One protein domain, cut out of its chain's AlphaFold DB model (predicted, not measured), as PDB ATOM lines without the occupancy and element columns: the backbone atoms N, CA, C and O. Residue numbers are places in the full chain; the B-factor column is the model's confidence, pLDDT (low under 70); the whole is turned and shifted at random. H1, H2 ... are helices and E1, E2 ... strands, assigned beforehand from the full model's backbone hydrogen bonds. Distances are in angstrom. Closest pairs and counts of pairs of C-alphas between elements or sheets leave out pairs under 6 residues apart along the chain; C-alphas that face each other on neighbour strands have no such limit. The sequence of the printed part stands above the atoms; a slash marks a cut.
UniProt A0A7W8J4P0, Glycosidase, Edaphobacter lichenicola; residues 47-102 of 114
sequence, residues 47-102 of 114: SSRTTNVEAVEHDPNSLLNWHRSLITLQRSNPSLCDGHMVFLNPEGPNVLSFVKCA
ATOM      1  N   SER A  47     156.134 178.995 136.741       84.69
ATOM      2  CA  SER A  47     154.875 179.638 137.138       84.69
ATOM      3  C   SER A  47     155.042 181.093 137.585       84.69
ATOM      4  O   SER A  47     154.079 181.852 137.533       84.69
ATOM      5  N   SER A  48     156.256 181.533 137.945       81.69
ATOM      6  CA  SER A  48     156.547 182.938 138.286       81.69
ATOM      7  C   SER A  48     156.240 183.924 137.152       81.69
ATOM      8  O   SER A  48     156.021 185.110 137.402       81.69
ATOM      9  N   ARG A  49     156.174 183.451 135.900       82.19
ATOM     10  CA  ARG A  49     155.795 184.283 134.748       82.19
ATOM     11  C   ARG A  49     154.347 184.766 134.830       82.19
ATOM     12  O   ARG A  49     154.067 185.877 134.395       82.19
ATOM     13  N   THR A  50     153.453 183.949 135.385       84.75
ATOM     14  CA  THR A  50     152.013 184.232 135.499       84.75
ATOM     15  C   THR A  50     151.598 184.580 136.927       84.75
ATOM     16  O   THR A  50     150.688 185.376 137.123       84.75
ATOM     17  N   THR A  51     152.270 184.009 137.928       85.25
ATOM     18  CA  THR A  51     151.963 184.163 139.354       85.25
ATOM     19  C   THR A  51     153.154 184.815 140.051       85.25
ATOM     20  O   THR A  51     154.020 184.150 140.617       85.25
ATOM     21  N   ASN A  52     153.215 186.140 139.966       88.75
ATOM     22  CA  ASN A  52     154.183 186.984 140.663       88.75
ATOM     23  C   ASN A  52     153.461 188.115 141.398       88.75
ATOM     24  O   ASN A  52     152.281 188.350 141.145       88.75
ATOM     25  N   VAL A  53     154.173 188.801 142.296       89.38
ATOM     26  CA  VAL A  53     153.597 189.856 143.151       89.38
ATOM     27  C   VAL A  53     152.910 190.939 142.324       89.38
ATOM     28  O   VAL A  53     151.769 191.264 142.608       89.38
ATOM     29  N   GLU A  54     153.560 191.439 141.273       87.88
ATOM     30  CA  GLU A  54     153.006 192.483 140.399       87.88
ATOM     31  C   GLU A  54     151.712 192.020 139.708       87.88
ATOM     32  O   GLU A  54     150.709 192.729 139.712       87.88
ATOM     33  N   ALA A  55     151.705 190.801 139.161       87.38
ATOM     34  CA  ALA A  55     150.539 190.237 138.489       87.38
ATOM     35  C   ALA A  55     149.351 190.050 139.445       87.38
ATOM     36  O   ALA A  55     148.220 190.361 139.080       87.38
ATOM     37  N   VAL A  56     149.594 189.561 140.667       90.31
ATOM     38  CA  VAL A  56     148.518 189.326 141.646       90.31
ATOM     39  C   VAL A  56     148.123 190.589 142.417       90.31
ATOM     40  O   VAL A  56     147.039 190.642 142.983       90.31
ATOM     41  N   GLU A  57     148.961 191.623 142.450       92.25
ATOM     42  CA  GLU A  57     148.662 192.882 143.138       92.25
ATOM     43  C   GLU A  57     147.527 193.662 142.468       92.25
ATOM     44  O   GLU A  57     146.684 194.227 143.166       92.25
ATOM     45  N   HIS A  58     147.464 193.645 141.136       89.75
ATOM     46  CA  HIS A  58     146.421 194.336 140.374       89.75
ATOM     47  C   HIS A  58     145.076 193.599 140.332       89.75
ATOM     48  O   HIS A  58     144.068 194.209 139.980       89.75
ATOM     49  N   ASP A  59     145.036 192.315 140.692       91.94
ATOM     50  CA  ASP A  59     143.794 191.548 140.765       91.94
ATOM     51  C   ASP A  59     143.134 191.727 142.148       91.94
ATOM     52  O   ASP A  59     143.675 191.251 143.153       91.94
ATOM     53  N   PRO A  60     141.965 192.389 142.247       91.94
ATOM     54  CA  PRO A  60     141.293 192.615 143.528       91.94
ATOM     55  C   PRO A  60     140.845 191.318 144.218       91.94
ATOM     56  O   PRO A  60     140.710 191.310 145.440       91.94
ATOM     57  N   ASN A  61     140.659 190.224 143.472       94.25
ATOM     58  CA  ASN A  61     140.264 188.919 144.014       94.25
ATOM     59  C   ASN A  61     141.464 188.004 144.292       94.25
ATOM     60  O   ASN A  61     141.294 186.819 144.591       94.25
ATOM     61  N   SER A  62     142.685 188.532 144.201       93.56
ATOM     62  CA  SER A  62     143.879 187.735 144.423       93.56
ATOM     63  C   SER A  62     144.055 187.337 145.882       93.56
ATOM     64  O   SER A  62     143.671 188.042 146.820       93.56
ATOM     65  N   LEU A  63     144.758 186.222 146.081       94.38
ATOM     66  CA  LEU A  63     145.152 185.755 147.405       94.38
ATOM     67  C   LEU A  63     145.952 186.823 148.181       94.38
ATOM     68  O   LEU A  63     145.787 186.955 149.393       94.38
ATOM     69  N   LEU A  64     146.780 187.622 147.493       95.25
ATOM     70  CA  LEU A  64     147.546 188.712 148.105       95.25
ATOM     71  C   LEU A  64     146.622 189.781 148.703       95.25
ATOM     72  O   LEU A  64     146.790 190.169 149.863       95.25
ATOM     73  N   ASN A  65     145.644 190.248 147.928       95.50
ATOM     74  CA  ASN A  65     144.716 191.288 148.371       95.50
ATOM     75  C   ASN A  65     143.730 190.764 149.428       95.50
ATOM     76  O   ASN A  65     143.407 191.478 150.385       95.50
ATOM     77  N   TRP A  66     143.355 189.486 149.351       97.00
ATOM     78  CA  TRP A  66     142.616 188.811 150.415       97.00
ATOM     79  C   TRP A  66     143.404 188.772 151.738       97.00
ATOM     80  O   TRP A  66     142.883 189.185 152.776       97.00
ATOM     81  N   HIS A  67     144.691 188.401 151.718       96.88
ATOM     82  CA  HIS A  67     145.540 188.434 152.919       96.88
ATOM     83  C   HIS A  67     145.731 189.849 153.481       96.88
ATOM     84  O   HIS A  67     145.670 190.031 154.698       96.88
ATOM     85  N   ARG A  68     145.921 190.864 152.628       96.25
ATOM     86  CA  ARG A  68     145.980 192.274 153.065       96.25
ATOM     87  C   ARG A  68     144.704 192.685 153.809       96.25
ATOM     88  O   ARG A  68     144.782 193.355 154.845       96.25
ATOM     89  N   SER A  69     143.549 192.240 153.320       96.50
ATOM     90  CA  SER A  69     142.251 192.487 153.957       96.50
ATOM     91  C   SER A  69     142.145 191.785 155.314       96.50
ATOM     92  O   SER A  69     141.743 192.415 156.290       96.50
ATOM     93  N   LEU A  70     142.593 190.529 155.425       95.75
ATOM     94  CA  LEU A  70     142.637 189.805 156.704       95.75
ATOM     95  C   LEU A  70     143.572 190.455 157.731       95.75
ATOM     96  O   LEU A  70     143.208 190.566 158.899       95.75
ATOM     97  N   ILE A  71     144.753 190.916 157.313       96.25
ATOM     98  CA  ILE A  71     145.692 191.624 158.200       96.25
ATOM     99  C   ILE A  71     145.064 192.928 158.693       96.25
ATOM    100  O   ILE A  71     145.161 193.255 159.874       96.25
ATOM    101  N   THR A  72     144.393 193.666 157.806       97.19
ATOM    102  CA  THR A  72     143.667 194.888 158.182       97.19
ATOM    103  C   THR A  72     142.577 194.582 159.205       97.19
ATOM    104  O   THR A  72     142.539 195.221 160.255       97.19
ATOM    105  N   LEU A  73     141.759 193.556 158.944       95.56
ATOM    106  CA  LEU A  73     140.708 193.096 159.849       95.56
ATOM    107  C   LEU A  73     141.271 192.691 161.217       95.56
ATOM    108  O   LEU A  73     140.702 193.048 162.246       95.56
ATOM    109  N   GLN A  74     142.388 191.965 161.248       94.25
ATOM    110  CA  GLN A  74     143.033 191.573 162.498       94.25
ATOM    111  C   GLN A  74     143.487 192.809 163.281       94.25
ATOM    112  O   GLN A  74     143.147 192.953 164.451       94.25
ATOM    113  N   ARG A  75     144.182 193.744 162.623       93.81
ATOM    114  CA  ARG A  75     144.712 194.961 163.262       93.81
ATOM    115  C   ARG A  75     143.622 195.908 163.759       93.81
ATOM    116  O   ARG A  75     143.854 196.604 164.742       93.81
ATOM    117  N   SER A  76     142.461 195.951 163.106       94.62
ATOM    118  CA  SER A  76     141.341 196.800 163.528       94.62
ATOM    119  C   SER A  76     140.511 196.204 164.668       94.62
ATOM    120  O   SER A  76     139.703 196.917 165.258       94.62
ATOM    121  N   ASN A  77     140.670 194.912 164.976       92.62
ATOM    122  CA  ASN A  77     139.847 194.208 165.956       92.62
ATOM    123  C   ASN A  77     140.713 193.621 167.081       92.62
ATOM    124  O   ASN A  77     141.295 192.547 166.904       92.62
ATOM    125  N   PRO A  78     140.754 194.237 168.277       88.94
ATOM    126  CA  PRO A  78     141.575 193.739 169.383       88.94
ATOM    127  C   PRO A  78     141.173 192.324 169.827       88.94
ATOM    128  O   PRO A  78     142.024 191.548 170.255       88.94
ATOM    129  N   SER A  79     139.901 191.940 169.655       91.62
ATOM    130  CA  SER A  79     139.436 190.565 169.875       91.62
ATOM    131  C   SER A  79     140.128 189.547 168.966       91.62
ATOM    132  O   SER A  79     140.307 188.405 169.375       91.62
ATOM    133  N   LEU A  80     140.528 189.927 167.749       92.00
ATOM    134  CA  LEU A  80     141.210 189.026 166.815       92.00
ATOM    135  C   LEU A  80     142.718 188.935 167.085       92.00
ATOM    136  O   LEU A  80     143.279 187.854 166.900       92.00
ATOM    137  N   CYS A  81     143.349 190.018 167.551       89.62
ATOM    138  CA  CYS A  81     144.749 190.014 167.991       89.62
ATOM    139  C   CYS A  81     144.924 189.236 169.302       89.62
ATOM    140  O   CYS A  81     145.476 188.138 169.298       89.62
ATOM    141  N   ASP A  82     144.368 189.763 170.395       86.25
ATOM    142  CA  ASP A  82     144.687 189.324 171.763       86.25
ATOM    143  C   ASP A  82     143.477 188.717 172.490       86.25
ATOM    144  O   ASP A  82     143.544 188.359 173.665       86.25
ATOM    145  N   GLY A  83     142.335 188.608 171.807       88.88
ATOM    146  CA  GLY A  83     141.124 188.042 172.389       88.88
ATOM    147  C   GLY A  83     141.212 186.537 172.644       88.88
ATOM    148  O   GLY A  83     141.875 185.782 171.915       88.88
ATOM    149  N   HIS A  84     140.476 186.104 173.667       92.62
ATOM    150  CA  HIS A  84     140.351 184.703 174.051       92.62
ATOM    151  C   HIS A  84     139.637 183.913 172.948       92.62
ATOM    152  O   HIS A  84     138.606 184.353 172.432       92.62
ATOM    153  N   MET A  85     140.182 182.749 172.590       93.81
ATOM    154  CA  MET A  85     139.621 181.856 171.573       93.81
ATOM    155  C   MET A  85     138.864 180.703 172.239       93.81
ATOM    156  O   MET A  85     139.400 180.060 173.137       93.81
ATOM    157  N   VAL A  86     137.641 180.420 171.785       94.44
ATOM    158  CA  VAL A  86     136.833 179.279 172.249       94.44
ATOM    159  C   VAL A  86     136.389 178.451 171.047       94.44
ATOM    160  O   VAL A  86     135.778 178.990 170.125       94.44
ATOM    161  N   PHE A  87     136.680 177.150 171.052       95.56
ATOM    162  CA  PHE A  87     136.194 176.213 170.036       95.56
ATOM    163  C   PHE A  87     134.738 175.829 170.310       95.56
ATOM    164  O   PHE A  87     134.378 175.559 171.453       95.56
ATOM    165  N   LEU A  88     133.906 175.805 169.266       95.06
ATOM    166  CA  LEU A  88     132.469 175.520 169.397       95.06
ATOM    167  C   LEU A  88     132.105 174.055 169.122       95.06
ATOM    168  O   LEU A  88     131.168 173.537 169.717       95.06
ATOM    169  N   ASN A  89     132.826 173.393 168.215       94.50
ATOM    170  CA  ASN A  89     132.577 172.004 167.825       94.50
ATOM    171  C   ASN A  89     133.911 171.289 167.542       94.50
ATOM    172  O   ASN A  89     134.251 171.073 166.378       94.50
ATOM    173  N   PRO A  90     134.712 170.992 168.579       90.75
ATOM    174  CA  PRO A  90     136.063 170.458 168.400       90.75
ATOM    175  C   PRO A  90     136.093 169.057 167.768       90.75
ATOM    176  O   PRO A  90     137.060 168.722 167.096       90.75
ATOM    177  N   GLU A  91     135.024 168.273 167.924       93.62
ATOM    178  CA  GLU A  91     134.937 166.893 167.424       93.62
ATOM    179  C   GLU A  91     134.391 166.800 165.984       93.62
ATOM    180  O   GLU A  91     134.302 165.717 165.406       93.62
ATOM    181  N   GLY A  92     133.988 167.929 165.388       91.94
ATOM    182  CA  GLY A  92     133.470 167.971 164.025       91.94
ATOM    183  C   GLY A  92     134.575 167.711 162.992       91.94
ATOM    184  O   GLY A  92     135.492 168.521 162.884       91.94
ATOM    185  N   PRO A  93     134.491 166.662 162.154       93.56
ATOM    186  CA  PRO A  93     135.619 166.250 161.310       93.56
ATOM    187  C   PRO A  93     135.907 167.195 160.132       93.56
ATOM    188  O   PRO A  93     137.003 167.178 159.583       93.56
ATOM    189  N   ASN A  94     134.925 168.006 159.725       96.00
ATOM    190  CA  ASN A  94     134.976 168.772 158.473       96.00
ATOM    191  C   ASN A  94     134.894 170.292 158.666       96.00
ATOM    192  O   ASN A  94     135.020 171.033 157.692       96.00
ATOM    193  N   VAL A  95     134.618 170.773 159.883       95.56
ATOM    194  CA  VAL A  95     134.340 172.194 160.133       95.56
ATOM    195  C   VAL A  95     135.104 172.666 161.359       95.56
ATOM    196  O   VAL A  95     134.823 172.247 162.477       95.56
ATOM    197  N   LEU A  96     136.024 173.607 161.142       95.12
ATOM    198  CA  LEU A  96     136.690 174.340 162.211       95.12
ATOM    199  C   LEU A  96     135.856 175.569 162.583       95.12
ATOM    200  O   LEU A  96     135.833 176.556 161.849       95.12
ATOM    201  N   SER A  97     135.187 175.523 163.732       95.75
ATOM    202  CA  SER A  97     134.373 176.633 164.245       95.75
ATOM    203  C   SER A  97     134.878 177.121 165.602       95.75
ATOM    204  O   SER A  97     134.986 176.333 166.548       95.75
ATOM    205  N   PHE A  98     135.140 178.422 165.713       95.19
ATOM    206  CA  PHE A  98     135.594 179.071 166.941       95.19
ATOM    207  C   PHE A  98     135.050 180.497 167.051       95.19
ATOM    208  O   PHE A  98     134.664 181.111 166.056       95.19
ATOM    209  N   VAL A  99     135.068 181.036 168.268       95.00
ATOM    210  CA  VAL A  99     134.779 182.445 168.552       95.00
ATOM    211  C   VAL A  99     135.981 183.110 169.207       95.00
ATOM    212  O   VAL A  99     136.731 182.481 169.954       95.00
ATOM    213  N   LYS A 100     136.164 184.396 168.907       93.56
ATOM    214  CA  LYS A 100     137.196 185.264 169.478       93.56
ATOM    215  C   LYS A 100     136.512 186.402 170.228       93.56
ATOM    216  O   LYS A 100     135.835 187.221 169.612       93.56
ATOM    217  N   CYS A 101     136.695 186.459 171.543       89.62
ATOM    218  CA  CYS A 101     136.078 187.472 172.402       89.62
ATOM    219  C   CYS A 101     137.141 188.430 172.949       89.62
ATOM    220  O   CYS A 101     138.244 188.005 173.290       89.62
ATOM    221  N   ALA A 102     136.816 189.722 173.067       87.00
ATOM    222  CA  ALA A 102     137.675 190.654 173.800       87.00
ATOM    223  C   ALA A 102     137.829 190.196 175.259       87.00
ATOM    224  O   ALA A 102     136.886 189.669 175.852       87.00
TER     225      ALA A 102
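What this domain is: This is residues 47 to 102 of the 114 residues of the protein "Glycosidase" of Edaphobacter lichenicola (UniProt A0A7W8J4P0). A narrow hairpin of two short strands, E1 and E2, with a ten-residue loop between them, makes one limb of a wide, open V, and the long helix H2 makes the other limb. The short helix H3 sits at the corner between the limbs, and the short helix H1 lies past the far end of H2, with residues 47 to 52 sticking out there. The printed part has 56 residues, with three named helices and two named strands in the order H1, H2, H3, E1, E2, and the class is mixed, helices and strands. The sheet has the order E1 - E2 and is antiparallel. The whole is extended, with a radius of gyration of the C-alphas of 16.1 A, and its flat outline spans 42 by 30 by 14 A.

Where its parts are: Strand E1 holds residues 84 to 87, His 84 to Phe 87, and measures 10.3 A from first to last C-alpha. Its C-alpha 84 is at (140.351, 184.703, 174.051). Strand E2 holds residues 98 to 101, Phe 98 to Cys 101, and measures 10.0 A; its C-alpha 101 is at (136.078, 187.472, 172.402). Helix H3 holds residues 78 to 81, Pro 78 to Cys 81, and measures 5.1 A. Helix H2 holds residues 63 to 76, Leu 63 to Ser 76, and is the longest helix, with 19.9 A from C-alpha 63 at (145.152, 185.755, 147.405) to C-alpha 76 at (141.341, 196.800, 163.528). Helix H1 holds residues 53 to 57, Val 53 to Glu 57, and measures 5.8 A, beginning with C-alpha 53 at (153.597, 189.856, 143.151).

How they stand to each other: E1 and E2 form a hairpin of antiparallel neighbour strands, with an angle of 158 degrees between their N-to-C directions. Among the C-alphas that face each other, 87 and 98 are 4.3 A apart and 84 and 101 are 5.4 A apart. N 86 and O 99 are within hydrogen-bond range at 2.9 A, and N 84 and O 101 at 3.0 A. H3 and E2 have 4 pairs of C-alphas within 8 A, and their closest C-alphas, those of Ser 79 and Cys 101, are 5.2 A apart. H3 and H2 only just touch, with 3 pairs of C-alphas within 8 A, and they touch only at the corner by their link. Their closest C-alphas are those of Gln 74 and Leu 80, 5.3 A apart, and H2 touches H3 with residues 74 to 75 alone. H2 touches H1 with residues 63 to 65 alone; the closest C-alphas, those of Val 56 and Leu 64, are 6.6 A apart. H2 is apart from both E1 and E2, and H1 is apart from H3, E1 and E2. In H1 and H2 every O i to N i+4 pair is within hydrogen-bond range, while H3, with 4 residues, is too short for such a pair.

The domain as a whole: The two C-alphas farthest apart are those of Arg 49 and Ala 102, at 43.5 A, and the first and last printed C-alphas, of Ser 47 and Ala 102, are 42.0 A apart. Residues 47 to 52 stand free, and so do residues 58 to 63, of which 63 belongs to H2. Without these stretches the body has 44 residues and spans 41 by 27 by 8 A. The links H1 to H2, H2 to H3 and H3 to E1 are tight, the link E1 to E2 is short, and no link is long. The printed part has no cut. The mean pLDDT of the printed part is 92.2, and no printed residue is under 70.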